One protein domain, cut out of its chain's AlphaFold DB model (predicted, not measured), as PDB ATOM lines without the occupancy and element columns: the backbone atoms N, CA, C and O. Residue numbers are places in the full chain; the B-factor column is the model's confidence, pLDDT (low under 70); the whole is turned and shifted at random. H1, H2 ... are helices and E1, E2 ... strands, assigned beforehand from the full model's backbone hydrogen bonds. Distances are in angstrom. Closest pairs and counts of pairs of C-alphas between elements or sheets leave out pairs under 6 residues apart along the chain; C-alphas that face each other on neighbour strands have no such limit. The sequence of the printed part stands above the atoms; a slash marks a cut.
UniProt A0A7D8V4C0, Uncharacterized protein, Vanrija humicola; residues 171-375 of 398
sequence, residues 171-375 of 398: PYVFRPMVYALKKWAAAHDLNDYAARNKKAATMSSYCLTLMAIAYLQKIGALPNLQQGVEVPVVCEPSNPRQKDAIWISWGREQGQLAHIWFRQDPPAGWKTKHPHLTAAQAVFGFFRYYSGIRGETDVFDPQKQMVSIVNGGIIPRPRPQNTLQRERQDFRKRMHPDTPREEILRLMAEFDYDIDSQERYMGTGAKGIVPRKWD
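AT A GLANCE: This is residues 171 to 375 of the 398 residues of an uncharacterized protein of Vanrija humicola (UniProt A0A7D8V4C0). Three crossed helices, H1, H2 and H3, make a head with the small strand hairpin E3 and E4 packed on H2, and the helical hairpin H4 and H5 forms an arm whose tip, residues 337 to 342, sticks out. A second strand hairpin, E1 and E2, is set among long loops. The printed part has 205 residues, in the order H1 H2 E1 E2 H3 E3 E4 H4 H5, with two antiparallel two-strand sheets; it is mostly helix, though named elements hold only 87 residues. It is loose, with a radius of gyration of the C-alphas of 20.9 A, and spans 67 by 47 by 36 A.

IN THESE COORDINATES: H1, residues 174 to 187, begins at C-alpha 174 (103.044, 51.293, 2.569) and is 19.9 A long. H2 is 205 to 218, 20.0 A; E1 is 245 to 248, E2 256 to 259, H3 279 to 291, E3 305 to 308, E4 313 to 316 and H4 323 to 333. H5, 341 to 359, is 27.6 A long and ends at C-alpha 359 (90.991, 42.321, -26.940).

HOW THE PARTS SIT: H1 and H2, a helical hairpin, touch at a steep tilt of 44 degrees, closest at the C-alphas of Val 178 and Thr 209, 6.1 A. H3 touches H1 with residues 279 to 283 alone, closest at Met 177 and Ala 279, C-alphas 5.5 A apart. The closest C-alphas of H2 and E4 are Ala 214 and Gly 313, 3.6 A. N 308 and O 313 of E3 and E4 are 2.8 A apart; N 246 and O 258 of E1 and E2, 3.0 A. H4 and H5 only just touch, with 3 pairs of C-alphas within 8 A, closest at Arg 328 and Met 348, 7.9 A. Every O i to N i+4 pair is within hydrogen-bond range in H1 to H4, and 13 of 15 in H5.

THE WHOLE: The farthest C-alphas, His 276 and Asp 338, are 68.2 A apart. The printed part has no cut. The links H1 to H2, H2 to E1, E2 to H3 and H3 to E3 are long. Residues 190 to 203, 235 to 241 and 294 have pLDDT under 70.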
ATOM      1  N   PRO A 171      99.615  54.289   6.141       90.31
ATOM      2  CA  PRO A 171     100.635  55.338   6.133       90.31
ATOM      3  C   PRO A 171     101.979  54.875   6.706       90.31
ATOM      4  O   PRO A 171     103.025  55.308   6.235       90.31
ATOM      5  N   TYR A 172     101.970  53.960   7.680       91.38
ATOM      6  CA  TYR A 172     103.176  53.519   8.395       91.38
ATOM      7  C   TYR A 172     103.819  52.238   7.845       91.38
ATOM      8  O   TYR A 172     104.886  51.846   8.318       91.38
ATOM      9  N   VAL A 173     103.200  51.584   6.858       94.69
ATOM     10  CA  VAL A 173     103.756  50.379   6.213       94.69
ATOM     11  C   VAL A 173     103.977  50.623   4.732       94.69
ATOM     12  O   VAL A 173     105.096  50.447   4.258       94.69
ATOM     13  N   PHE A 174     102.955  51.094   4.012       94.88
ATOM     14  CA  PHE A 174     103.044  51.293   2.569       94.88
ATOM     15  C   PHE A 174     104.008  52.423   2.190       94.88
ATOM     16  O   PHE A 174     104.937  52.181   1.420       94.88
ATOM     17  N   ARG A 175     103.864  53.633   2.757       91.19
ATOM     18  CA  ARG A 175     104.764  54.758   2.421       91.19
ATOM     19  C   ARG A 175     106.242  54.433   2.693       91.19
ATOM     20  O   ARG A 175     107.053  54.597   1.777       91.19
ATOM     21  N   PRO A 176     106.630  53.914   3.880       91.88
ATOM     22  CA  PRO A 176     108.029  53.594   4.151       91.88
ATOM     23  C   PRO A 176     108.551  52.447   3.287       91.88
ATOM     24  O   PRO A 176     109.719  52.462   2.900       91.88
ATOM     25  N   MET A 177     107.697  51.468   2.967       94.38
ATOM     26  CA  MET A 177     108.037  50.380   2.058       94.38
ATOM     27  C   MET A 177     108.359  50.919   0.663       94.38
ATOM     28  O   MET A 177     109.437  50.638   0.147       94.38
ATOM     29  N   VAL A 178     107.487  51.740   0.068       92.81
ATOM     30  CA  VAL A 178     107.737  52.317  -1.264       92.81
ATOM     31  C   VAL A 178     108.977  53.215  -1.255       92.81
ATOM     32  O   VAL A 178     109.793  53.132  -2.171       92.81
ATOM     33  N   TYR A 179     109.182  54.009  -0.200       90.56
ATOM     34  CA  TYR A 179     110.405  54.798  -0.025       90.56
ATOM     35  C   TYR A 179     111.667  53.915  -0.035       90.56
ATOM     36  O   TYR A 179     112.617  54.195  -0.773       90.56
ATOM     37  N   ALA A 180     111.675  52.831   0.749       91.94
ATOM     38  CA  ALA A 180     112.797  51.897   0.820       91.94
ATOM     39  C   ALA A 180     113.049  51.203  -0.526       91.94
ATOM     40  O   ALA A 180     114.193  51.126  -0.972       91.94
ATOM     41  N   LEU A 181     111.986  50.767  -1.206       91.69
ATOM     42  CA  LEU A 181     112.063  50.138  -2.523       91.69
ATOM     43  C   LEU A 181     112.620  51.095  -3.583       91.69
ATOM     44  O   LEU A 181     113.506  50.716  -4.344       91.69
ATOM     45  N   LYS A 182     112.176  52.357  -3.605       87.94
ATOM     46  CA  LYS A 182     112.712  53.373  -4.523       87.94
ATOM     47  C   LYS A 182     114.194  53.654  -4.259       87.94
ATOM     48  O   LYS A 182     114.964  53.741  -5.213       87.94
ATOM     49  N   LYS A 183     114.608  53.758  -2.988       87.62
ATOM     50  CA  LYS A 183     116.023  53.912  -2.601       87.62
ATOM     51  C   LYS A 183     116.867  52.714  -3.028       87.62
ATOM     52  O   LYS A 183     117.934  52.913  -3.598       87.62
ATOM     53  N   TRP A 184     116.377  51.498  -2.791       89.38
ATOM     54  CA  TRP A 184     117.029  50.268  -3.235       89.38
ATOM     55  C   TRP A 184     117.197  50.254  -4.756       89.38
ATOM     56  O   TRP A 184     118.309  50.070  -5.243       89.38
ATOM     57  N   ALA A 185     116.129  50.525  -5.504       85.50
ATOM     58  CA  ALA A 185     116.165  50.473  -6.958       85.50
ATOM     59  C   ALA A 185     117.054  51.577  -7.563       85.50
ATOM     60  O   ALA A 185     117.739  51.337  -8.555       85.50
ATOM     61  N   ALA A 186     117.118  52.757  -6.934       82.12
ATOM     62  CA  ALA A 186     118.047  53.820  -7.319       82.12
ATOM     63  C   ALA A 186     119.512  53.431  -7.057       82.12
ATOM     64  O   ALA A 186     120.356  53.673  -7.908       82.12
ATOM     65  N   ALA A 187     119.811  52.786  -5.925       82.75
ATOM     66  CA  ALA A 187     121.165  52.332  -5.595       82.75
ATOM     67  C   ALA A 187     121.690  51.215  -6.520       82.75
ATOM     68  O   ALA A 187     122.893  50.983  -6.566       82.75
ATOM     69  N   HIS A 188     120.797  50.532  -7.243       78.44
ATOM     70  CA  HIS A 188     121.130  49.470  -8.199       78.44
ATOM     71  C   HIS A 188     120.929  49.908  -9.664       78.44
ATOM     72  O   HIS A 188     120.904  49.062 -10.556       78.44
ATOM     73  N   ASP A 189     120.745  51.209  -9.921       70.94
ATOM     74  CA  ASP A 189     120.476  51.788 -11.247       70.94
ATOM     75  C   ASP A 189     119.297  51.154 -12.020       70.94
ATOM     76  O   ASP A 189     119.270  51.158 -13.253       70.94
ATOM     77  N   LEU A 190     118.295  50.615 -11.323       66.12
ATOM     78  CA  LEU A 190     117.144  49.948 -11.948       66.12
ATOM     79  C   LEU A 190     116.075  50.935 -12.452       66.12
ATOM     80  O   LEU A 190     115.126  50.523 -13.117       66.12
ATOM     81  N   ASN A 191     116.230  52.231 -12.159       57.97
ATOM     82  CA  ASN A 191     115.200  53.259 -12.342       57.97
ATOM     83  C   ASN A 191     115.459  54.238 -13.505       57.97
ATOM     84  O   ASN A 191     114.651  55.144 -13.709       57.97
ATOM     85  N   ASP A 192     116.558  54.100 -14.256       55.31
ATOM     86  CA  ASP A 192     116.920  55.056 -15.313       55.31
ATOM     87  C   ASP A 192     116.270  54.696 -16.665       55.31
ATOM     88  O   ASP A 192     116.702  53.799 -17.387       55.31
ATOM     89  N   TYR A 193     115.200  55.406 -17.027       46.88
ATOM     90  CA  TYR A 193     114.507  55.217 -18.308       46.88
ATOM     91  C   TYR A 193     115.266  55.833 -19.506       46.88
ATOM     92  O   TYR A 193     114.935  55.534 -20.656       46.88
ATOM     93  N   ALA A 194     116.263  56.696 -19.260       44.03
ATOM     94  CA  ALA A 194     116.970  57.490 -20.268       44.03
ATOM     95  C   ALA A 194     118.339  56.913 -20.680       44.03
ATOM     96  O   ALA A 194     118.871  57.303 -21.726       44.03
ATOM     97  N   ALA A 195     118.893  55.953 -19.934       43.28
ATOM     98  CA  ALA A 195     120.144  55.284 -20.285       43.28
ATOM     99  C   ALA A 195     119.987  54.402 -21.541       43.28
ATOM    100  O   ALA A 195     119.706  53.206 -21.471       43.28
ATOM    101  N   ARG A 196     120.240  54.991 -22.717       40.94
ATOM    102  CA  ARG A 196     120.213  54.356 -24.052       40.94
ATOM    103  C   ARG A 196     121.115  53.113 -24.221       40.94
ATOM    104  O   ARG A 196     121.069  52.507 -25.283       40.94
ATOM    105  N   ASN A 197     121.891  52.716 -23.205       41.97
ATOM    106  CA  ASN A 197     122.952  51.705 -23.306       41.97
ATOM    107  C   ASN A 197     122.907  50.552 -22.278       41.97
ATOM    108  O   ASN A 197     123.857  49.772 -22.236       41.97
ATOM    109  N   LYS A 198     121.858  50.373 -21.458       41.12
ATOM    110  CA  LYS A 198     121.804  49.221 -20.528       41.12
ATOM    111  C   LYS A 198     120.960  48.061 -21.083       41.12
ATOM    112  O   LYS A 198     119.790  48.224 -21.407       41.12
ATOM    113  N   LYS A 199     121.565  46.862 -21.131       39.03
ATOM    114  CA  LYS A 199     120.949  45.541 -21.410       39.03
ATOM    115  C   LYS A 199     120.029  45.031 -20.275       39.03
ATOM    116  O   LYS A 199     119.653  43.863 -20.300       39.03
ATOM    117  N   ALA A 200     119.722  45.862 -19.276       40.72
ATOM    118  CA  ALA A 200     118.937  45.502 -18.098       40.72
ATOM    119  C   ALA A 200     117.584  46.227 -18.115       40.72
ATOM    120  O   ALA A 200     117.533  47.446 -18.285       40.72
ATOM    121  N   ALA A 201     116.499  45.477 -17.932       46.69
ATOM    122  CA  ALA A 201     115.150  46.002 -17.775       46.69
ATOM    123  C   ALA A 201     115.094  47.048 -16.650       46.69
ATOM    124  O   ALA A 201     115.388  46.736 -15.497       46.69
ATOM    125  N   THR A 202     114.682  48.275 -16.974       52.44
ATOM    126  CA  THR A 202     114.458  49.315 -15.967       52.44
ATOM    127  C   THR A 202     113.002  49.308 -15.513       52.44
ATOM    128  O   THR A 202     112.057  49.317 -16.313       52.44
ATOM    129  N   MET A 203     112.809  49.234 -14.198       69.69
ATOM    130  CA  MET A 203     111.505  49.319 -13.559       69.69
ATOM    131  C   MET A 203     111.276  50.759 -13.124       69.69
ATOM    132  O   MET A 203     112.028  51.314 -12.330       69.69
ATOM    133  N   SER A 204     110.212  51.385 -13.625       80.00
ATOM    134  CA  SER A 204     109.858  52.720 -13.155       80.00
ATOM    135  C   SER A 204     109.447  52.678 -11.680       80.00
ATOM    136  O   SER A 204     108.905  51.680 -11.197       80.00
ATOM    137  N   SER A 205     109.616  53.800 -10.974       83.81
ATOM    138  CA  SER A 205     109.115  53.942  -9.596       83.81
ATOM    139  C   SER A 205     107.614  53.634  -9.490       83.81
ATOM    140  O   SER A 205     107.168  53.063  -8.499       83.81
ATOM    141  N   TYR A 206     106.842  53.953 -10.534       90.31
ATOM    142  CA  TYR A 206     105.424  53.604 -10.622       90.31
ATOM    143  C   TYR A 206     105.202  52.085 -10.671       90.31
ATOM    144  O   TYR A 206     104.436  51.558  -9.873       90.31
ATOM    145  N   CYS A 207     105.928  51.366 -11.537       91.94
ATOM    146  CA  CYS A 207     105.857  49.904 -11.631       91.94
ATOM    147  C   CYS A 207     106.166  49.235 -10.280       91.94
ATOM    148  O   CYS A 207     105.403  48.391  -9.813       91.94
ATOM    149  N   LEU A 208     107.232  49.680  -9.607       92.69
ATOM    150  CA  LEU A 208     107.621  49.174  -8.289       92.69
ATOM    151  C   LEU A 208     106.559  49.459  -7.214       92.69
ATOM    152  O   LEU A 208     106.288  48.610  -6.367       92.69
ATOM    153  N   THR A 209     105.907  50.622  -7.286       95.56
ATOM    154  CA  THR A 209     104.795  50.990  -6.394       95.56
ATOM    155  C   THR A 209     103.583  50.079  -6.608       95.56
ATOM    156  O   THR A 209     103.013  49.593  -5.634       95.56
ATOM    157  N   LEU A 210     103.222  49.772  -7.859       97.38
ATOM    158  CA  LEU A 210     102.132  48.834  -8.163       97.38
ATOM    159  C   LEU A 210     102.425  47.421  -7.642       97.38
ATOM    160  O   LEU A 210     101.541  46.778  -7.080       97.38
ATOM    161  N   MET A 211     103.667  46.946  -7.772       97.38
ATOM    162  CA  MET A 211     104.077  45.656  -7.207       97.38
ATOM    163  C   MET A 211     104.002  45.645  -5.676       97.38
ATOM    164  O   MET A 211     103.572  44.654  -5.092       97.38
ATOM    165  N   ALA A 212     104.371  46.749  -5.017       97.75
ATOM    166  CA  ALA A 212     104.227  46.886  -3.569       97.75
ATOM    167  C   ALA A 212     102.753  46.820  -3.133       97.75
ATOM    168  O   ALA A 212     102.424  46.067  -2.218       97.75
ATOM    169  N   ILE A 213     101.860  47.547  -3.821       98.50
ATOM    170  CA  ILE A 213     100.409  47.488  -3.573       98.50
ATOM    171  C   ILE A 213      99.907  46.052  -3.748       98.50
ATOM    172  O   ILE A 213      99.235  45.528  -2.865       98.50
ATOM    173  N   ALA A 214     100.273  45.394  -4.848       98.31
ATOM    174  CA  ALA A 214      99.822  44.042  -5.155       98.31
ATOM    175  C   ALA A 214     100.274  43.001  -4.130       98.31
ATOM    176  O   ALA A 214      99.486  42.144  -3.731       98.31
ATOM    177  N   TYR A 215     101.524  43.089  -3.672       98.19
ATOM    178  CA  TYR A 215     102.027  42.238  -2.599       98.19
ATOM    179  C   TYR A 215     101.234  42.444  -1.301       98.19
ATOM    180  O   TYR A 215     100.788  41.474  -0.686       98.19
ATOM    181  N   LEU A 216     101.002  43.701  -0.907       98.38
ATOM    182  CA  LEU A 216     100.238  44.015   0.299       98.38
ATOM    183  C   LEU A 216      98.766  43.588   0.188       98.38
ATOM    184  O   LEU A 216      98.197  43.130   1.175       98.38
ATOM    185  N   GLN A 217      98.154  43.675  -0.995       98.00
ATOM    186  CA  GLN A 217      96.822  43.120  -1.256       98.00
ATOM    187  C   GLN A 217      96.807  41.597  -1.108       98.00
ATOM    188  O   GLN A 217      95.941  41.056  -0.422       98.00
ATOM    189  N   LYS A 218      97.804  40.909  -1.679       96.88
ATOM    190  CA  LYS A 218      97.941  39.447  -1.624       96.88
ATOM    191  C   LYS A 218      98.026  38.919  -0.195       96.88
ATOM    192  O   LYS A 218      97.374  37.928   0.123       96.88
ATOM    193  N   ILE A 219      98.780  39.583   0.680       96.62
ATOM    194  CA  ILE A 219      98.841  39.204   2.103       96.62
ATOM    195  C   ILE A 219      97.639  39.737   2.910       96.62
ATOM    196  O   ILE A 219      97.474  39.405   4.074       96.62
ATOM    197  N   GLY A 220      96.761  40.555   2.324       96.94
ATOM    198  CA  GLY A 220      95.610  41.143   3.019       96.94
ATOM    199  C   GLY A 220      95.963  42.299   3.961       96.94
ATOM    200  O   GLY A 220      95.219  42.575   4.902       96.94
ATOM    201  N   ALA A 221      97.092  42.969   3.720       97.56
ATOM    202  CA  ALA A 221      97.508  44.191   4.407       97.56
ATOM    203  C   ALA A 221      96.970  45.473   3.742       97.56
ATOM    204  O   ALA A 221      96.908  46.514   4.395       97.56
ATOM    205  N   LEU A 222      96.555  45.405   2.471       97.88
ATOM    206  CA  LEU A 222      95.818  46.464   1.770       97.88
ATOM    207  C   LEU A 222      94.512  45.919   1.162       97.88
ATOM    208  O   LEU A 222      94.460  44.747   0.784       97.88
ATOM    209  N   PRO A 223      93.453  46.744   1.053       97.75
ATOM    210  CA  PRO A 223      92.235  46.384   0.337       97.75
ATOM    211  C   PRO A 223      92.454  46.432  -1.181       97.75
ATOM    212  O   PRO A 223      93.445  46.969  -1.671       97.75
ATOM    213  N   ASN A 224      91.479  45.953  -1.948       97.44
ATOM    214  CA  ASN A 224      91.345  46.350  -3.346       97.44
ATOM    215  C   ASN A 224      90.444  47.590  -3.439       97.44
ATOM    216  O   ASN A 224      89.223  47.478  -3.353       97.44
ATOM    217  N   LEU A 225      91.039  48.776  -3.616       97.50
ATOM    218  CA  LEU A 225      90.283  50.030  -3.738       97.50
ATOM    219  C   LEU A 225      89.517  50.146  -5.062       97.50
ATOM    220  O   LEU A 225      88.616  50.969  -5.172       97.50
ATOM    221  N   GLN A 226      89.819  49.307  -6.051       95.62
ATOM    222  CA  GLN A 226      89.083  49.233  -7.315       95.62
ATOM    223  C   GLN A 226      88.082  48.066  -7.336       95.62
ATOM    224  O   GLN A 226      87.493  47.759  -8.373       95.62
ATOM    225  N   GLN A 227      87.837  47.424  -6.186       93.31
ATOM    226  CA  GLN A 227      86.801  46.408  -6.063       93.31
ATOM    227  C   GLN A 227      85.418  47.018  -6.326       93.31
ATOM    228  O   GLN A 227      84.955  47.897  -5.589       93.31
ATOM    229  N   GLY A 228      84.744  46.483  -7.345       88.75
ATOM    230  CA  GLY A 228      83.433  46.948  -7.795       88.75
ATOM    231  C   GLY A 228      83.477  47.888  -8.998       88.75
ATOM    232  O   GLY A 228      82.453  48.492  -9.297       88.75
ATOM    233  N   VAL A 229      84.623  48.013  -9.681       90.06
ATOM    234  CA  VAL A 229      84.698  48.761 -10.941       90.06
ATOM    235  C   VAL A 229      83.695  48.207 -11.958       90.06
ATOM    236  O   VAL A 229      83.623  46.999 -12.194       90.06
ATOM    237  N   GLU A 230      82.910  49.098 -12.557       86.62
ATOM    238  CA  GLU A 230      81.988  48.748 -13.634       86.62
ATOM    239  C   GLU A 230      82.777  48.562 -14.931       86.62
ATOM    240  O   GLU A 230      83.414  49.486 -15.438       86.62
ATOM    241  N   VAL A 231      82.746  47.343 -15.469       83.62
ATOM    242  CA  VAL A 231      83.444  46.999 -16.708       83.62
ATOM    243  C   VAL A 231      82.470  47.135 -17.876       83.62
ATOM    244  O   VAL A 231      81.498  46.374 -17.929       83.62
ATOM    245  N   PRO A 232      82.689  48.071 -18.817       79.44
ATOM    246  CA  PRO A 232      81.855  48.160 -20.006       79.44
ATOM    247  C   PRO A 232      81.989  46.881 -20.842       79.44
ATOM    248  O   PRO A 232      83.053  46.268 -20.894       79.44
ATOM    249  N   VAL A 233      80.902  46.480 -21.508       74.00
ATOM    250  CA  VAL A 233      80.898  45.286 -22.377       74.00
ATOM    251  C   VAL A 233      81.864  45.470 -23.548       74.00
ATOM    252  O   VAL A 233      82.596  44.544 -23.880       74.00
ATOM    253  N   VAL A 234      81.882  46.670 -24.135       73.00
ATOM    254  CA  VAL A 234      82.826  47.085 -25.179       73.00
ATOM    255  C   VAL A 234      83.298  48.502 -24.871       73.00
ATOM    256  O   VAL A 234      82.490  49.389 -24.568       73.00
ATOM    257  N   CYS A 235      84.609  48.724 -24.950       66.94
ATOM    258  CA  CYS A 235      85.194  50.056 -24.853       66.94
ATOM    259  C   CYS A 235      85.097  50.772 -26.206       66.94
ATOM    260  O   CYS A 235      86.022  50.718 -27.008       66.94
ATOM    261  N   GLU A 236      83.970  51.436 -26.464       67.38
ATOM    262  CA  GLU A 236      83.781  52.231 -27.684       67.38
ATOM    263  C   GLU A 236      84.050  53.718 -27.437       67.38
ATOM    264  O   GLU A 236      83.473  54.288 -26.501       67.38
ATOM    265  N   PRO A 237      84.864  54.381 -28.281       63.66
ATOM    266  CA  PRO A 237      85.174  55.787 -28.087       63.66
ATOM    267  C   PRO A 237      83.983  56.736 -28.121       63.66
ATOM    268  O   PRO A 237      83.929  57.725 -27.387       63.66
ATOM    269  N   SER A 238      83.020  56.409 -28.974       61.94
ATOM    270  CA  SER A 238      81.806  57.176 -29.216       61.94
ATOM    271  C   SER A 238      80.781  57.060 -28.089       61.94
ATOM    272  O   SER A 238      79.846  57.855 -28.068       61.94
ATOM    273  N   ASN A 239      80.932  56.122 -27.143       67.12
ATOM    274  CA  ASN A 239      79.947  55.899 -26.089       67.12
ATOM    275  C   ASN A 239      80.083  56.952 -24.967       67.12
ATOM    276  O   ASN A 239      80.991  56.878 -24.128       67.12
ATOM    277  N   PRO A 240      79.161  57.929 -24.869       56.12
ATOM    278  CA  PRO A 240      79.280  59.011 -23.901       56.12
ATOM    279  C   PRO A 240      78.945  58.566 -22.471       56.12
ATOM    280  O   PRO A 240      79.148  59.346 -21.545       56.12
ATOM    281  N   ARG A 241      78.438  57.338 -22.273       57.88
ATOM    282  CA  ARG A 241      77.874  56.860 -20.999       57.88
ATOM    283  C   ARG A 241      78.896  56.257 -20.034       57.88
ATOM    284  O   ARG A 241      78.513  55.816 -18.953       57.88
ATOM    285  N   GLN A 242      80.183  56.234 -20.379       71.44
ATOM    286  CA  GLN A 242      81.220  55.777 -19.452       71.44
ATOM    287  C   GLN A 242      81.549  56.883 -18.439       71.44
ATOM    288  O   GLN A 242      82.421  57.717 -18.676       71.44
ATOM    289  N   LYS A 243      80.797  56.898 -17.329       72.25
ATOM    290  CA  LYS A 243      80.864  57.919 -16.269       72.25
ATOM    291  C   LYS A 243      82.263  58.062 -15.649       72.25
ATOM    292  O   LYS A 243      82.692  59.175 -15.375       72.25
ATOM    293  N   ASP A 244      82.990  56.953 -15.526       86.69
ATOM    294  CA  ASP A 244      84.307  56.895 -14.888       86.69
ATOM    295  C   ASP A 244      85.438  56.672 -15.899       86.69
ATOM    296  O   ASP A 244      86.364  55.890 -15.661       86.69
ATOM    297  N   ALA A 245      85.350  57.317 -17.061       89.25
ATOM    298  CA  ALA A 245      86.376  57.212 -18.085       89.25
ATOM    299  C   ALA A 245      86.771  58.570 -18.667       89.25
ATOM    300  O   ALA A 245      85.928  59.413 -19.001       89.25
ATOM    301  N   ILE A 246      88.078  58.745 -18.831       92.31
ATOM    302  CA  ILE A 246      88.689  59.917 -19.458       92.31
ATOM    303  C   ILE A 246      89.581  59.493 -20.617       92.31
ATOM    304  O   ILE A 246      90.028  58.348 -20.701       92.31
ATOM    305  N   TRP A 247      89.884  60.450 -21.482       91.69
ATOM    306  CA  TRP A 247      90.791  60.277 -22.601       91.69
ATOM    307  C   TRP A 247      92.117  60.974 -22.331       91.69
ATOM    308  O   TRP A 247      92.165  62.163 -22.027       91.69
ATOM    309  N   ILE A 248      93.207  60.233 -22.461       91.75
ATOM    310  CA  ILE A 248      94.567  60.688 -22.161       91.75
ATOM    311  C   ILE A 248      95.472  60.514 -23.388       91.75
ATOM    312  O   ILE A 248      95.015  60.106 -24.457       91.75
ATOM    313  N   SER A 249      96.779  60.748 -23.236       89.06
ATOM    314  CA  SER A 249      97.783  60.594 -24.302       89.06
ATOM    315  C   SER A 249      97.610  61.569 -25.474       89.06
ATOM    316  O   SER A 249      97.569  61.160 -26.637       89.06
ATOM    317  N   TRP A 250      97.578  62.870 -25.175       85.69
ATOM    318  CA  TRP A 250      97.426  63.959 -26.162       85.69
ATOM    319  C   TRP A 250      98.452  63.925 -27.314       85.69
ATOM    320  O   TRP A 250      98.236  64.415 -28.428       85.69
ATOM    321  N   GLY A 251      99.615  63.320 -27.077       83.38
ATOM    322  CA  GLY A 251     100.669  63.163 -28.074       83.38
ATOM    323  C   GLY A 251     100.321  62.206 -29.216       83.38
ATOM    324  O   GLY A 251     100.983  62.267 -30.254       83.38
ATOM    325  N   ARG A 252      99.296  61.359 -29.063       84.81
ATOM    326  CA  ARG A 252      98.854  60.379 -30.069       84.81
ATOM    327  C   ARG A 252      97.906  60.986 -31.109       84.81
ATOM    328  O   ARG A 252      97.474  62.132 -30.977       84.81
ATOM    329  N   GLU A 253      97.622  60.222 -32.164       84.31
ATOM    330  CA  GLU A 253      96.600  60.563 -33.166       84.31
ATOM    331  C   GLU A 253      95.208  60.582 -32.524       84.31
ATOM    332  O   GLU A 253      94.499  61.582 -32.617       84.31
ATOM    333  N   GLN A 254      94.902  59.525 -31.772       86.19
ATOM    334  CA  GLN A 254      93.671  59.337 -31.012       86.19
ATOM    335  C   GLN A 254      93.981  59.206 -29.518       86.19
ATOM    336  O   GLN A 254      95.059  58.743 -29.125       86.19
ATOM    337  N   GLY A 255      93.033  59.623 -28.683       86.94
ATOM    338  CA  GLY A 255      93.132  59.477 -27.238       86.94
ATOM    339  C   GLY A 255      93.146  58.015 -26.804       86.94
ATOM    340  O   GLY A 255      92.538  57.150 -27.425       86.94
ATOM    341  N   GLN A 256      93.831  57.738 -25.699       88.50
ATOM    342  CA  GLN A 256      93.751  56.448 -25.017       88.50
ATOM    343  C   GLN A 256      92.716  56.553 -23.898       88.50
ATOM    344  O   GLN A 256      92.805  57.454 -23.066       88.50
ATOM    345  N   LEU A 257      91.766  55.622 -23.856       89.25
ATOM    346  CA  LEU A 257      90.783  55.537 -22.780       89.25
ATOM    347  C   LEU A 257      91.441  55.069 -21.471       89.25
ATOM    348  O   LEU A 257      92.240  54.127 -21.481       89.25
ATOM    349  N   ALA A 258      91.103  55.717 -20.357       91.75
ATOM    350  CA  ALA A 258      91.499  55.327 -19.008       91.75
ATOM    351  C   ALA A 258      90.272  55.276 -18.083       91.75
ATOM    352  O   ALA A 258      89.538  56.260 -17.973       91.75
ATOM    353  N   HIS A 259      90.075  54.143 -17.408       92.38
ATOM    354  CA  HIS A 259      88.972  53.893 -16.476       92.38
ATOM    355  C   HIS A 259      89.389  54.284 -15.064       92.38
ATOM    356  O   HIS A 259      90.096  53.538 -14.404       92.38
ATOM    357  N   ILE A 260      88.974  55.458 -14.611       92.69
ATOM    358  CA  ILE A 260      89.547  56.164 -13.455       92.69
ATOM    359  C   ILE A 260      88.827  55.902 -12.129       92.69
ATOM    360  O   ILE A 260      89.132  56.547 -11.128       92.69
ATOM    361  N   TRP A 261      87.866  54.979 -12.096       94.31
ATOM    362  CA  TRP A 261      87.117  54.696 -10.874       94.31
ATOM    363  C   TRP A 261      87.970  53.977  -9.821       94.31
ATOM    364  O   TRP A 261      88.629  52.971 -10.106       94.31
ATOM    365  N   PHE A 262      87.890  54.455  -8.581       95.62
ATOM    366  CA  PHE A 262      88.362  53.767  -7.380       95.62
ATOM    367  C   PHE A 262      87.679  54.352  -6.134       95.62
ATOM    368  O   PHE A 262      87.152  55.465  -6.147       95.62
ATOM    369  N   ARG A 263      87.706  53.605  -5.031       95.00
ATOM    370  CA  ARG A 263      87.237  54.048  -3.716       95.00
ATOM    371  C   ARG A 263      88.318  54.871  -3.018       95.00
ATOM    372  O   ARG A 263      89.470  54.451  -2.956       95.00
ATOM    373  N   GLN A 264      87.929  56.001  -2.436       92.06
ATOM    374  CA  GLN A 264      88.829  56.824  -1.615       92.06
ATOM    375  C   GLN A 264      89.175  56.160  -0.276       92.06
ATOM    376  O   GLN A 264      90.259  56.400   0.258       92.06
ATOM    377  N   ASP A 265      88.273  55.304   0.209       92.94
ATOM    378  CA  ASP A 265      88.356  54.596   1.481       92.94
ATOM    379  C   ASP A 265      88.170  53.080   1.282       92.94
ATOM    380  O   ASP A 265      87.557  52.646   0.296       92.94
ATOM    381  N   PRO A 266      88.668  52.243   2.211       94.69
ATOM    382  CA  PRO A 266      88.439  50.805   2.166       94.69
ATOM    383  C   PRO A 266      86.942  50.445   2.121       94.69
ATOM    384  O   PRO A 266      86.110  51.185   2.652       94.69
ATOM    385  N   PRO A 267      86.571  49.285   1.544       92.00
ATOM    386  CA  PRO A 267      85.207  48.772   1.642       92.00
ATOM    387  C   PRO A 267      84.723  48.717   3.098       92.00
ATOM    388  O   PRO A 267      85.504  48.441   4.010       92.00
ATOM    389  N   ALA A 268      83.427  48.950   3.315       91.31
ATOM    390  CA  ALA A 268      82.840  48.913   4.651       91.31
ATOM    391  C   ALA A 268      83.159  47.583   5.359       91.31
ATOM    392  O   ALA A 268      83.006  46.507   4.783       91.31
ATOM    393  N   GLY A 269      83.633  47.666   6.603       92.50
ATOM    394  CA  GLY A 269      84.029  46.498   7.396       92.50
ATOM    395  C   GLY A 269      85.399  45.903   7.048       92.50
ATOM    396  O   GLY A 269      85.815  44.951   7.709       92.50
ATOM    397  N   TRP A 270      86.127  46.451   6.069       95.81
ATOM    398  CA  TRP A 270      87.481  45.993   5.772       95.81
ATOM    399  C   TRP A 270      88.417  46.228   6.964       95.81
ATOM    400  O   TRP A 270      88.461  47.311   7.549       95.81
ATOM    401  N   LYS A 271      89.196  45.200   7.301       94.88
ATOM    402  CA  LYS A 271      90.270  45.253   8.295       94.88
ATOM    403  C   LYS A 271      91.494  44.546   7.732       94.88
ATOM    404  O   LYS A 271      91.367  43.514   7.073       94.88
ATOM    405  N   THR A 272      92.675  45.085   8.022       95.81
ATOM    406  CA  THR A 272      93.937  44.409   7.702       95.81
ATOM    407  C   THR A 272      94.008  43.054   8.407       95.81
ATOM    408  O   THR A 272      93.673  42.941   9.588       95.81
ATOM    409  N   LYS A 273      94.485  42.024   7.700       96.94
ATOM    410  CA  LYS A 273      94.812  40.719   8.301       96.94
ATOM    411  C   LYS A 273      96.089  40.769   9.147       96.94
ATOM    412  O   LYS A 273      96.358  39.846   9.909       96.94
ATOM    413  N   HIS A 274      96.863  41.848   9.027       95.50
ATOM    414  CA  HIS A 274      98.146  42.021   9.695       95.50
ATOM    415  C   HIS A 274      98.225  43.384  10.409       95.50
ATOM    416  O   HIS A 274      98.929  44.283   9.945       95.50
ATOM    417  N   PRO A 275      97.525  43.563  11.546       93.88
ATOM    418  CA  PRO A 275      97.498  44.836  12.280       93.88
ATOM    419  C   PRO A 275      98.859  45.247  12.859       93.88
ATOM    420  O   PRO A 275      99.086  46.425  13.116       93.88
ATOM    421  N   HIS A 276      99.775  44.291  13.036       95.56
ATOM    422  CA  HIS A 276     101.119  44.518  13.577       95.56
ATOM    423  C   HIS A 276     102.221  44.446  12.512       95.56
ATOM    424  O   HIS A 276     103.400  44.380  12.860       95.56
ATOM    425  N   LEU A 277     101.864  44.426  11.221       96.94
ATOM    426  CA  LEU A 277     102.856  44.424  10.147       96.94
ATOM    427  C   LEU A 277     103.688  45.702  10.216       96.94
ATOM    428  O   LEU A 277     103.160  46.808  10.156       96.94
ATOM    429  N   THR A 278     105.002  45.549  10.299       96.56
ATOM    430  CA  THR A 278     105.937  46.672  10.213       96.56
ATOM    431  C   THR A 278     106.397  46.883   8.774       96.56
ATOM    432  O   THR A 278     106.421  45.955   7.964       96.56
ATOM    433  N   ALA A 279     106.862  48.093   8.455       94.81
ATOM    434  CA  ALA A 279     107.453  48.370   7.148       94.81
ATOM    435  C   ALA A 279     108.655  47.461   6.811       94.81
ATOM    436  O   ALA A 279     108.834  47.099   5.656       94.81
ATOM    437  N   ALA A 280     109.469  47.058   7.795       95.50
ATOM    438  CA  ALA A 280     110.643  46.213   7.552       95.50
ATOM    439  C   ALA A 280     110.218  44.790   7.202       95.50
ATOM    440  O   ALA A 280     110.746  44.220   6.253       95.50
ATOM    441  N   GLN A 281     109.229  44.251   7.921       97.06
ATOM    442  CA  GLN A 281     108.627  42.962   7.579       97.06
ATOM    443  C   GLN A 281     107.999  43.003   6.185       97.06
ATOM    444  O   GLN A 281     108.191  42.069   5.414       97.06
ATOM    445  N   ALA A 282     107.315  44.097   5.829       97.25
ATOM    446  CA  ALA A 282     106.734  44.265   4.501       97.25
ATOM    447  C   ALA A 282     107.800  44.322   3.390       97.25
ATOM    448  O   ALA A 282     107.657  43.650   2.374       97.25
ATOM    449  N   VAL A 283     108.895  45.065   3.590       96.88
ATOM    450  CA  VAL A 283     110.020  45.130   2.637       96.88
ATOM    451  C   VAL A 283     110.707  43.770   2.498       96.88
ATOM    452  O   VAL A 283     110.943  43.314   1.381       96.88
ATOM    453  N   PHE A 284     111.002  43.100   3.615       95.31
ATOM    454  CA  PHE A 284     111.616  41.773   3.603       95.31
ATOM    455  C   PHE A 284     110.721  40.754   2.892       95.31
ATOM    456  O   PHE A 284     111.172  40.046   1.995       95.31
ATOM    457  N   GLY A 285     109.436  40.728   3.247       95.50
ATOM    458  CA  GLY A 285     108.448  39.846   2.643       95.50
ATOM    459  C   GLY A 285     108.240  40.113   1.151       95.50
ATOM    460  O   GLY A 285     108.098  39.163   0.389       95.50
ATOM    461  N   PHE A 286     108.307  41.374   0.713       96.38
ATOM    462  CA  PHE A 286     108.273  41.735  -0.704       96.38
ATOM    463  C   PHE A 286     109.445  41.134  -1.480       96.38
ATOM    464  O   PHE A 286     109.228  40.469  -2.492       96.38
ATOM    465  N   PHE A 287     110.683  41.331  -1.010       94.75
ATOM    466  CA  PHE A 287     111.852  40.770  -1.689       94.75
ATOM    467  C   PHE A 287     111.828  39.250  -1.668       94.75
ATOM    468  O   PHE A 287     112.046  38.626  -2.701       94.75
ATOM    469  N   ARG A 288     111.490  38.651  -0.524       93.31
ATOM    470  CA  ARG A 288     111.331  37.203  -0.389       93.31
ATOM    471  C   ARG A 288     110.327  36.662  -1.412       93.31
ATOM    472  O   ARG A 288     110.679  35.786  -2.194       93.31
ATOM    473  N   TYR A 289     109.149  37.276  -1.509       95.19
ATOM    474  CA  TYR A 289     108.106  36.878  -2.451       95.19
ATOM    475  C   TYR A 289     108.535  36.998  -3.922       95.19
ATOM    476  O   TYR A 289     108.317  36.071  -4.699       95.19
ATOM    477  N   TYR A 290     109.164  38.110  -4.320       93.31
ATOM    478  CA  TYR A 290     109.535  38.356  -5.723       93.31
ATOM    479  C   TYR A 290     110.900  37.791  -6.146       93.31
ATOM    480  O   TYR A 290     111.193  37.757  -7.337       93.31
ATOM    481  N   SER A 291     111.738  37.347  -5.207       88.44
ATOM    482  CA  SER A 291     113.079  36.816  -5.499       88.44
ATOM    483  C   SER A 291     113.081  35.406  -6.094       88.44
ATOM    484  O   SER A 291     114.066  35.021  -6.722       88.44
ATOM    485  N   GLY A 292     112.011  34.627  -5.898       76.06
ATOM    486  CA  GLY A 292     111.946  33.242  -6.374       76.06
ATOM    487  C   GLY A 292     112.992  32.323  -5.732       76.06
ATOM    488  O   GLY A 292     113.477  31.401  -6.391       76.06
ATOM    489  N   ILE A 293     113.382  32.584  -4.475       78.44
ATOM    490  CA  ILE A 293     114.355  31.759  -3.742       78.44
ATOM    491  C   ILE A 293     113.913  30.288  -3.761       78.44
ATOM    492  O   ILE A 293     112.798  29.939  -3.367       78.44
ATOM    493  N   ARG A 294     114.811  29.410  -4.229       67.69
ATOM    494  CA  ARG A 294     114.562  27.965  -4.318       67.69
ATOM    495  C   ARG A 294     114.298  27.382  -2.929       67.69
ATOM    496  O   ARG A 294     115.073  27.613  -2.008       67.69
ATOM    497  N   GLY A 295     113.243  26.577  -2.816       70.62
ATOM    498  CA  GLY A 295     112.840  25.915  -1.570       70.62
ATOM    499  C   GLY A 295     111.700  26.614  -0.829       70.62
ATOM    500  O   GLY A 295     111.138  26.031   0.094       70.62
ATOM    501  N   GLU A 296     111.304  27.817  -1.249       78.62
ATOM    502  CA  GLU A 296     110.095  28.466  -0.748       78.62
ATOM    503  C   GLU A 296     108.870  28.131  -1.601       78.62
ATOM    504  O   GLU A 296     108.925  28.134  -2.831       78.62
ATOM    505  N   THR A 297     107.745  27.851  -0.943       76.56
ATOM    506  CA  THR A 297     106.489  27.472  -1.607       76.56
ATOM    507  C   THR A 297     105.592  28.663  -1.938       76.56
ATOM    508  O   THR A 297     104.713  28.535  -2.783       76.56
ATOM    509  N   ASP A 298     105.795  29.813  -1.289       87.94
ATOM    510  CA  ASP A 298     104.994  31.028  -1.477       87.94
ATOM    511  C   ASP A 298     105.817  32.136  -2.154       87.94
ATOM    512  O   ASP A 298     106.146  33.157  -1.548       87.94
ATOM    513  N   VAL A 299     106.179  31.910  -3.418       92.69
ATOM    514  CA  VAL A 299     106.949  32.844  -4.255       92.69
ATOM    515  C   VAL A 299     106.182  33.213  -5.520       92.69
ATOM    516  O   VAL A 299     105.369  32.438  -6.021       92.69
ATOM    517  N   PHE A 300     106.448  34.407  -6.047       93.88
ATOM    518  CA  PHE A 300     105.864  34.871  -7.298       93.88
ATOM    519  C   PHE A 300     106.424  34.080  -8.486       93.88
ATOM    520  O   PHE A 300     107.629  34.106  -8.740       93.88
ATOM    521  N   ASP A 301     105.546  33.426  -9.246       91.38
ATOM    522  CA  ASP A 301     105.897  32.731 -10.486       91.38
ATOM    523  C   ASP A 301     105.498  33.594 -11.697       91.38
ATOM    524  O   ASP A 301     104.330  33.580 -12.098       91.38
ATOM    525  N   PRO A 302     106.431  34.329 -12.333       89.31
ATOM    526  CA  PRO A 302     106.115  35.181 -13.477       89.31
ATOM    527  C   PRO A 302     105.579  34.416 -14.698       89.31
ATOM    528  O   PRO A 302     104.983  35.035 -15.577       89.31
ATOM    529  N   GLN A 303     105.755  33.091 -14.792       86.50
ATOM    530  CA  GLN A 303     105.187  32.291 -15.887       86.50
ATOM    531  C   GLN A 303     103.708  31.971 -15.671       86.50
ATOM    532  O   GLN A 303     102.981  31.773 -16.645       86.50
ATOM    533  N   LYS A 304     103.260  31.939 -14.412       88.50
ATOM    534  CA  LYS A 304     101.893  31.557 -14.028       88.50
ATOM    535  C   LYS A 304     101.090  32.692 -13.420       88.50
ATOM    536  O   LYS A 304      99.875  32.571 -13.327       88.50
ATOM    537  N   GLN A 305     101.735  33.769 -12.991       93.00
ATOM    538  CA  GLN A 305     101.118  34.863 -12.251       93.00
ATOM    539  C   GLN A 305     101.466  36.223 -12.853       93.00
ATOM    540  O   GLN A 305     102.506  36.421 -13.481       93.00
ATOM    541  N   MET A 306     100.559  37.173 -12.664       93.81
ATOM    542  CA  MET A 306     100.740  38.569 -13.038       93.81
ATOM    543  C   MET A 306     100.292  39.490 -11.908       93.81
ATOM    544  O   MET A 306      99.498  39.117 -11.043       93.81
ATOM    545  N   VAL A 307     100.814  40.709 -11.935       96.38
ATOM    546  CA  VAL A 307     100.461  41.773 -11.002       96.38
ATOM    547  C   VAL A 307      99.299  42.574 -11.588       96.38
ATOM    548  O   VAL A 307      99.421  43.155 -12.665       96.38
ATOM    549  N   SER A 308      98.176  42.606 -10.878       96.25
ATOM    550  CA  SER A 308      96.958  43.336 -11.221       96.25
ATOM    551  C   SER A 308      96.260  43.836  -9.958       96.25
ATOM    552  O   SER A 308      95.457  43.133  -9.346       96.25
ATOM    553  N   ILE A 309      96.546  45.078  -9.561       97.31
ATOM    554  CA  ILE A 309      95.959  45.648  -8.338       97.31
ATOM    555  C   ILE A 309      94.449  45.888  -8.457       97.31
ATOM    556  O   ILE A 309      93.745  45.839  -7.450       97.31
ATOM    557  N   VAL A 310      93.955  46.077  -9.687       95.75
ATOM    558  CA  VAL A 310      92.523  46.203  -9.994       95.75
ATOM    559  C   VAL A 310      91.781  44.883  -9.762       95.75
ATOM    560  O   VAL A 310      90.639  44.889  -9.311       95.75
ATOM    561  N   ASN A 311      92.451  43.743  -9.969       94.81
ATOM    562  CA  ASN A 311      91.888  42.406  -9.766       94.81
ATOM    563  C   ASN A 311      92.341  41.749  -8.445       94.81
ATOM    564  O   ASN A 311      92.228  40.536  -8.297       94.81
ATOM    565  N   GLY A 312      92.836  42.524  -7.471       91.38
ATOM    566  CA  GLY A 312      93.163  42.011  -6.132       91.38
ATOM    567  C   GLY A 312      94.631  41.648  -5.895       91.38
ATOM    568  O   GLY A 312      94.941  40.908  -4.964       91.38
ATOM    569  N   GLY A 313      95.545  42.178  -6.702       95.31
ATOM    570  CA  GLY A 313      96.979  42.152  -6.439       95.31
ATOM    571  C   GLY A 313      97.709  41.153  -7.313       95.31
ATOM    572  O   GLY A 313      98.257  41.538  -8.342       95.31
ATOM    573  N   ILE A 314      97.744  39.882  -6.914       96.00
ATOM    574  CA  ILE A 314      98.392  38.815  -7.689       96.00
ATOM    575  C   ILE A 314      97.327  37.864  -8.213       96.00
ATOM    576  O   ILE A 314      96.598  37.265  -7.426       96.00
ATOM    577  N   ILE A 315      97.268  37.703  -9.532       94.06
ATOM    578  CA  ILE A 315      96.294  36.832 -10.196       94.06
ATOM    579  C   ILE A 315      96.999  35.824 -11.114       94.06
ATOM    580  O   ILE A 315      98.129  36.083 -11.546       94.06
ATOM    581  N   PRO A 316      96.356  34.690 -11.444       92.75
ATOM    582  CA  PRO A 316      96.852  33.795 -12.481       92.75
ATOM    583  C   PRO A 316      96.992  34.521 -13.822       92.75
ATOM    584  O   PRO A 316      96.149  35.338 -14.192       92.75
ATOM    585  N   ARG A 317      98.043  34.203 -14.577       90.06
ATOM    586  CA  ARG A 317      98.151  34.603 -15.980       90.06
ATOM    587  C   ARG A 317      97.100  33.834 -16.771       90.06
ATOM    588  O   ARG A 317      97.083  32.608 -16.683       90.06
ATOM    589  N   PRO A 318      96.286  34.510 -17.595       84.94
ATOM    590  CA  PRO A 318      95.306  33.810 -18.417       84.94
ATOM    591  C   PRO A 318      95.924  32.844 -19.424       84.94
ATOM    592  O   PRO A 318      95.354  31.801 -19.721       84.94
ATOM    593  N   ARG A 319      97.111  33.191 -19.931       80.25
ATOM    594  CA  ARG A 319      97.923  32.341 -20.796       80.25
ATOM    595  C   ARG A 319      99.361  32.314 -20.274       80.25
ATOM    596  O   ARG A 319      99.892  33.385 -19.941       80.25
ATOM    597  N   PRO A 320      99.993  31.127 -20.184       80.31
ATOM    598  CA  PRO A 320     101.426  31.025 -19.948       80.31
ATOM    599  C   PRO A 320     102.222  31.793 -21.005       80.31
ATOM    600  O   PRO A 320     101.729  32.068 -22.095       80.31
ATOM    601  N   GLN A 321     103.462  32.141 -20.677       82.19
ATOM    602  CA  GLN A 321     104.323  32.877 -21.598       82.19
ATOM    603  C   GLN A 321     104.605  32.072 -22.882       82.19
ATOM    604  O   GLN A 321     104.945  30.889 -22.810       82.19
ATOM    605  N   ASN A 322     104.573  32.746 -24.036       82.44
ATOM    606  CA  ASN A 322     104.845  32.193 -25.371       82.44
ATOM    607  C   ASN A 322     103.858  31.103 -25.831       82.44
ATOM    608  O   ASN A 322     104.204  30.283 -26.688       82.44
ATOM    609  N   THR A 323     102.647  31.050 -25.270       84.00
ATOM    610  CA  THR A 323     101.623  30.090 -25.702       84.00
ATOM    611  C   THR A 323     101.117  30.439 -27.096       84.00
ATOM    612  O   THR A 323     101.105  29.569 -27.966       84.00
ATOM    613  N   LEU A 324     100.808  31.713 -27.358       82.31
ATOM    614  CA  LEU A 324     100.341  32.147 -28.681       82.31
ATOM    615  C   LEU A 324     101.398  31.924 -29.760       82.31
ATOM    616  O   LEU A 324     101.078  31.541 -30.883       82.31
ATOM    617  N   GLN A 325     102.674  32.121 -29.422       81.88
ATOM    618  CA  GLN A 325     103.759  31.848 -30.358       81.88
ATOM    619  C   GLN A 325     103.811  30.364 -30.757       81.88
ATOM    620  O   GLN A 325     104.031  30.058 -31.929       81.88
ATOM    621  N   ARG A 326     103.590  29.447 -29.804       85.56
ATOM    622  CA  ARG A 326     103.534  28.000 -30.067       85.56
ATOM    623  C   ARG A 326     102.303  27.630 -30.885       85.56
ATOM    624  O   ARG A 326     102.449  26.964 -31.902       85.56
ATOM    625  N   GLU A 327     101.128  28.129 -30.509       86.62
ATOM    626  CA  GLU A 327      99.882  27.907 -31.252       86.62
ATOM    627  C   GLU A 327     100.000  28.388 -32.701       86.62
ATOM    628  O   GLU A 327      99.630  27.667 -33.623       86.62
ATOM    629  N   ARG A 328     100.615  29.556 -32.924       85.12
ATOM    630  CA  ARG A 328     100.878  30.098 -34.263       85.12
ATOM    631  C   ARG A 328     101.851  29.230 -35.066       85.12
ATOM    632  O   ARG A 328     101.673  29.056 -36.271       85.12
ATOM    633  N   GLN A 329     102.883  28.682 -34.422       86.19
ATOM    634  CA  GLN A 329     103.814  27.744 -35.061       86.19
ATOM    635  C   GLN A 329     103.129  26.425 -35.419       86.19
ATOM    636  O   GLN A 329     103.337  25.914 -36.517       86.19
ATOM    637  N   ASP A 330     102.304  25.887 -34.528       87.94
ATOM    638  CA  ASP A 330     101.586  24.637 -34.756       87.94
ATOM    639  C   ASP A 330     100.491  24.804 -35.812       87.94
ATOM    640  O   ASP A 330     100.340  23.939 -36.672       87.94
ATOM    641  N   PHE A 331      99.800  25.947 -35.833       86.56
ATOM    642  CA  PHE A 331      98.876  26.319 -36.902       86.56
ATOM    643  C   PHE A 331      99.583  26.347 -38.262       86.56
ATOM    644  O   PHE A 331      99.115  25.729 -39.215       86.56
ATOM    645  N   ARG A 332     100.773  26.959 -38.336       85.44
ATOM    646  CA  ARG A 332     101.596  26.970 -39.554       85.44
ATOM    647  C   ARG A 332     102.044  25.568 -39.981       85.44
ATOM    648  O   ARG A 332     102.062  25.285 -41.171       85.44
ATOM    649  N   LYS A 333     102.401  24.687 -39.040       87.25
ATOM    650  CA  LYS A 333     102.815  23.300 -39.343       87.25
ATOM    651  C   LYS A 333     101.678  22.426 -39.873       87.25
ATOM    652  O   LYS A 333     101.955  21.435 -40.535       87.25
ATOM    653  N   ARG A 334     100.422  22.756 -39.556       88.19
ATOM    654  CA  ARG A 334      99.237  22.036 -40.055       88.19
ATOM    655  C   ARG A 334      98.872  22.407 -41.495       88.19
ATOM    656  O   ARG A 334      98.061  21.709 -42.094       88.19
ATOM    657  N   MET A 335      99.433  23.489 -42.036       88.06
ATOM    658  CA  MET A 335      99.217  23.887 -43.430       88.06
ATOM    659  C   MET A 335      99.915  22.908 -44.382       88.06
ATOM    660  O   MET A 335     100.967  22.358 -44.055       88.06
ATOM    661  N   HIS A 336      99.331  22.694 -45.564       85.06
ATOM    662  CA  HIS A 336      99.920  21.813 -46.570       85.06
ATOM    663  C   HIS A 336     101.255  22.402 -47.071       85.06
ATOM    664  O   HIS A 336     101.347  23.619 -47.240       85.06
ATOM    665  N   PRO A 337     102.290  21.584 -47.348       83.12
ATOM    666  CA  PRO A 337     103.574  22.086 -47.853       83.12
ATOM    667  C   PRO A 337     103.450  22.933 -49.127       83.12
ATOM    668  O   PRO A 337     104.193  23.897 -49.295       83.12
ATOM    669  N   ASP A 338     102.471  22.610 -49.975       88.94
ATOM    670  CA  ASP A 338     102.212  23.301 -51.245       88.94
ATOM    671  C   ASP A 338     101.248  24.495 -51.125       88.94
ATOM    672  O   ASP A 338     100.832  25.058 -52.138       88.94
ATOM    673  N   THR A 339     100.844  24.891 -49.909       87.38
ATOM    674  CA  THR A 339      99.968  26.057 -49.736       87.38
ATOM    675  C   THR A 339     100.673  27.320 -50.261       87.38
ATOM    676  O   THR A 339     101.772  27.647 -49.799       87.38
ATOM    677  N   PRO A 340     100.061  28.074 -51.197       92.00
ATOM    678  CA  PRO A 340     100.657  29.292 -51.731       92.00
ATOM    679  C   PRO A 340     100.961  30.321 -50.636       92.00
ATOM    680  O   PRO A 340     100.206  30.478 -49.677       92.00
ATOM    681  N   ARG A 341     102.047  31.087 -50.805       88.31
ATOM    682  CA  ARG A 341     102.491  32.091 -49.819       88.31
ATOM    683  C   ARG A 341     101.403  33.112 -49.465       88.31
ATOM    684  O   ARG A 341     101.322  33.517 -48.309       88.31
ATOM    685  N   GLU A 342     100.611  33.542 -50.441       90.38
ATOM    686  CA  GLU A 342      99.520  34.503 -50.226       90.38
ATOM    687  C   GLU A 342      98.431  33.932 -49.316       90.38
ATOM    688  O   GLU A 342      98.010  34.602 -48.375       90.38
ATOM    689  N   GLU A 343      98.067  32.666 -49.519       89.50
ATOM    690  CA  GLU A 343      97.078  31.980 -48.689       89.50
ATOM    691  C   GLU A 343      97.601  31.757 -47.262       89.50
ATOM    692  O   GLU A 343      96.880  31.982 -46.293       89.50
ATOM    693  N   ILE A 344      98.892  31.434 -47.101       87.00
ATOM    694  CA  ILE A 344      99.530  31.369 -45.774       87.00
ATOM    695  C   ILE A 344      99.434  32.724 -45.059       87.00
ATOM    696  O   ILE A 344      99.090  32.773 -43.879       87.00
ATOM    697  N   LEU A 345      99.758  33.828 -45.745       88.12
ATOM    698  CA  LEU A 345      99.693  35.169 -45.157       88.12
ATOM    699  C   LEU A 345      98.265  35.539 -44.754       88.12
ATOM    700  O   LEU A 345      98.076  36.098 -43.676       88.12
ATOM    701  N   ARG A 346      97.279  35.190 -45.585       91.38
ATOM    702  CA  ARG A 346      95.863  35.409 -45.302       91.38
ATOM    703  C   ARG A 346      95.402  34.627 -44.072       91.38
ATOM    704  O   ARG A 346      94.901  35.239 -43.137       91.38
ATOM    705  N   LEU A 347      95.636  33.316 -44.027       88.25
ATOM    706  CA  LEU A 347      95.243  32.469 -42.893       88.25
ATOM    707  C   LEU A 347      95.932  32.895 -41.589       88.25
ATOM    708  O   LEU A 347      95.331  32.870 -40.518       88.25
ATOM    709  N   MET A 348      97.201  33.314 -41.662       87.69
ATOM    710  CA  MET A 348      97.899  33.870 -40.501       87.69
ATOM    711  C   MET A 348      97.309  35.216 -40.056       87.69
ATOM    712  O   MET A 348      97.252  35.472 -38.855       87.69
ATOM    713  N   ALA A 349      96.883  36.063 -40.996       86.56
ATOM    714  CA  ALA A 349      96.220  37.326 -40.688       86.56
ATOM    715  C   ALA A 349      94.833  37.108 -40.070       86.56
ATOM    716  O   ALA A 349      94.493  37.815 -39.130       86.56
ATOM    717  N   GLU A 350      94.068  36.117 -40.535       87.00
ATOM    718  CA  GLU A 350      92.784  35.717 -39.941       87.00
ATOM    719  C   GLU A 350      92.976  35.203 -38.502       87.00
ATOM    720  O   GLU A 350      92.303  35.673 -37.588       87.00
ATOM    721  N   PHE A 351      93.977  34.345 -38.259       86.00
ATOM    722  CA  PHE A 351      94.333  33.896 -36.904       86.00
ATOM    723  C   PHE A 351      94.693  35.064 -35.968       86.00
ATOM    724  O   PHE A 351      94.232  35.125 -34.827       86.00
ATOM    725  N   ASP A 352      95.530  35.993 -36.444       84.31
ATOM    726  CA  ASP A 352      95.921  37.175 -35.670       84.31
ATOM    727  C   ASP A 352      94.709  38.110 -35.440       84.31
ATOM    728  O   ASP A 352      94.550  38.640 -34.339       84.31
ATOM    729  N   TYR A 353      93.825  38.264 -36.434       85.12
ATOM    730  CA  TYR A 353      92.604  39.073 -36.350       85.12
ATOM    731  C   TYR A 353      91.625  38.537 -35.308       85.12
ATOM    732  O   TYR A 353      91.118  39.314 -34.501       85.12
ATOM    733  N   ASP A 354      91.386  37.226 -35.276       81.94
ATOM    734  CA  ASP A 354      90.473  36.619 -34.309       81.94
ATOM    735  C   ASP A 354      90.927  36.894 -32.875       81.94
ATOM    736  O   ASP A 354      90.117  37.299 -32.040       81.94
ATOM    737  N   ILE A 355      92.227  36.768 -32.590       78.62
ATOM    738  CA  ILE A 355      92.788  37.070 -31.267       78.62
ATOM    739  C   ILE A 355      92.654  38.559 -30.941       78.62
ATOM    740  O   ILE A 355      92.175  38.906 -29.858       78.62
ATOM    741  N   ASP A 356      93.064  39.429 -31.867       81.25
ATOM    742  CA  ASP A 356      93.059  40.879 -31.662       81.25
ATOM    743  C   ASP A 356      91.609  41.407 -31.514       81.25
ATOM    744  O   ASP A 356      91.343  42.310 -30.718       81.25
ATOM    745  N   SER A 357      90.631  40.785 -32.185       81.88
ATOM    746  CA  SER A 357      89.205  41.137 -32.094       81.88
ATOM    747  C   SER A 357      88.614  40.908 -30.700       81.88
ATOM    748  O   SER A 357      87.694  41.624 -30.294       81.88
ATOM    749  N   GLN A 358      89.153  39.945 -29.944       81.62
ATOM    750  CA  GLN A 358      88.709  39.658 -28.582       81.62
ATOM    751  C   GLN A 358      89.246  40.681 -27.576       81.62
ATOM    752  O   GLN A 358      88.619  40.885 -26.536       81.62
ATOM    753  N   GLU A 359      90.362  41.365 -27.868       84.38
ATOM    754  CA  GLU A 359      90.991  42.321 -26.940       84.38
ATOM    755  C   GLU A 359      90.037  43.448 -26.526       84.38
ATOM    756  O   GLU A 359      90.058  43.883 -25.376       84.38
ATOM    757  N   ARG A 360      89.118  43.853 -27.410       79.81
ATOM    758  CA  ARG A 360      88.102  44.878 -27.111       79.81
ATOM    759  C   ARG A 360      87.119  44.487 -25.994       79.81
ATOM    760  O   ARG A 360      86.433  45.352 -25.454       79.81
ATOM    761  N   TYR A 361      87.051  43.196 -25.658       84.19
ATOM    762  CA  TYR A 361      86.236  42.626 -24.580       84.19
ATOM    763  C   TYR A 361      87.060  42.268 -23.333       84.19
ATOM    764  O   TYR A 361      86.538  41.654 -22.401       84.19
ATOM    765  N   MET A 362      88.348  42.637 -23.299       87.06
ATOM    766  CA  MET A 362      89.266  42.341 -22.197       87.06
ATOM    767  C   MET A 362      88.703  42.764 -20.835       87.06
ATOM    768  O   MET A 362      88.826  42.034 -19.843       87.06
ATOM    769  N   GLY A 363      88.111  43.961 -20.774       87.62
ATOM    770  CA  GLY A 363      87.778  44.596 -19.505       87.62
ATOM    771  C   GLY A 363      89.016  44.716 -18.612       87.62
ATOM    772  O   GLY A 363      90.114  44.986 -19.091       87.62
ATOM    773  N   THR A 364      88.880  44.429 -17.316       89.06
ATOM    774  CA  THR A 364      90.029  44.406 -16.391       89.06
ATOM    775  C   THR A 364      90.992  43.237 -16.633       89.06
ATOM    776  O   THR A 364      92.019  43.152 -15.961       89.06
ATOM    777  N   GLY A 365      90.683  42.303 -17.539       87.69
ATOM    778  CA  GLY A 365      91.434  41.061 -17.757       87.69
ATOM    779  C   GLY A 365      91.021  39.894 -16.848       87.69
ATOM    780  O   GLY A 365      91.495  38.776 -17.038       87.69
ATOM    781  N   ALA A 366      90.095  40.104 -15.901       85.00
ATOM    782  CA  ALA A 366      89.633  39.060 -14.975       85.00
ATOM    783  C   ALA A 366      88.938  37.870 -15.663       85.00
ATOM    784  O   ALA A 366      88.918  36.770 -15.119       85.00
ATOM    785  N   LYS A 367      88.385  38.072 -16.868       83.38
ATOM    786  CA  LYS A 367      87.715  37.025 -17.663       83.38
ATOM    787  C   LYS A 367      88.679  36.173 -18.501       83.38
ATOM    788  O   LYS A 367      88.236  35.401 -19.340       83.38
ATOM    789  N   GLY A 368      89.989  36.335 -18.320       84.31
ATOM    790  CA  GLY A 368      91.003  35.563 -19.041       84.31
ATOM    791  C   GLY A 368      91.336  36.077 -20.449       84.31
ATOM    792  O   GLY A 368      92.220  35.543 -21.116       84.31
ATOM    793  N   ILE A 369      90.681  37.144 -20.899       85.44
ATOM    794  CA  ILE A 369      91.040  37.848 -22.130       85.44
ATOM    795  C   ILE A 369      92.146  38.844 -21.782       85.44
ATOM    796  O   ILE A 369      92.011  39.607 -20.830       85.44
ATOM    797  N   VAL A 370      93.249  38.826 -22.531       86.62
ATOM    798  CA  VAL A 370      94.390  39.746 -22.378       86.62
ATOM    799  C   VAL A 370      95.008  40.048 -23.738       86.62
ATOM    800  O   VAL A 370      94.926  39.187 -24.622       86.62
ATOM    801  N   PRO A 371      95.695  41.193 -23.893       87.81
ATOM    802  CA  PRO A 371      96.307  41.559 -25.153       87.81
ATOM    803  C   PRO A 371      97.368  40.550 -25.584       87.81
ATOM    804  O   PRO A 371      98.191  40.123 -24.768       87.81
ATOM    805  N   ARG A 372      97.421  40.220 -26.872       84.75
ATOM    806  CA  ARG A 372      98.395  39.308 -27.484       84.75
ATOM    807  C   ARG A 372      99.827  39.676 -27.119       84.75
ATOM    808  O   ARG A 372     100.619  38.816 -26.745       84.75
ATOM    809  N   LYS A 373     100.141  40.975 -27.095       85.06
ATOM    810  CA  LYS A 373     101.465  41.512 -26.718       85.06
ATOM    811  C   LYS A 373     101.917  41.158 -25.288       85.06
ATOM    812  O   LYS A 373     103.076  41.402 -24.949       85.06
ATOM    813  N   TRP A 374     101.022  40.667 -24.426       87.19
ATOM    814  CA  TRP A 374     101.355  40.207 -23.074       87.19
ATOM    815  C   TRP A 374     101.946  38.792 -23.068       87.19
ATOM    816  O   TRP A 374     102.685  38.463 -22.139       87.19
ATOM    817  N   ASP A 375     101.667  37.978 -24.091       84.31
ATOM    818  CA  ASP A 375     102.126  36.585 -24.204       84.31
ATOM    819  C   ASP A 375     103.654  36.478 -24.123       84.31
ATOM    820  O   ASP A 375     104.188  35.648 -23.395       84.31
TER     821      ASP A 375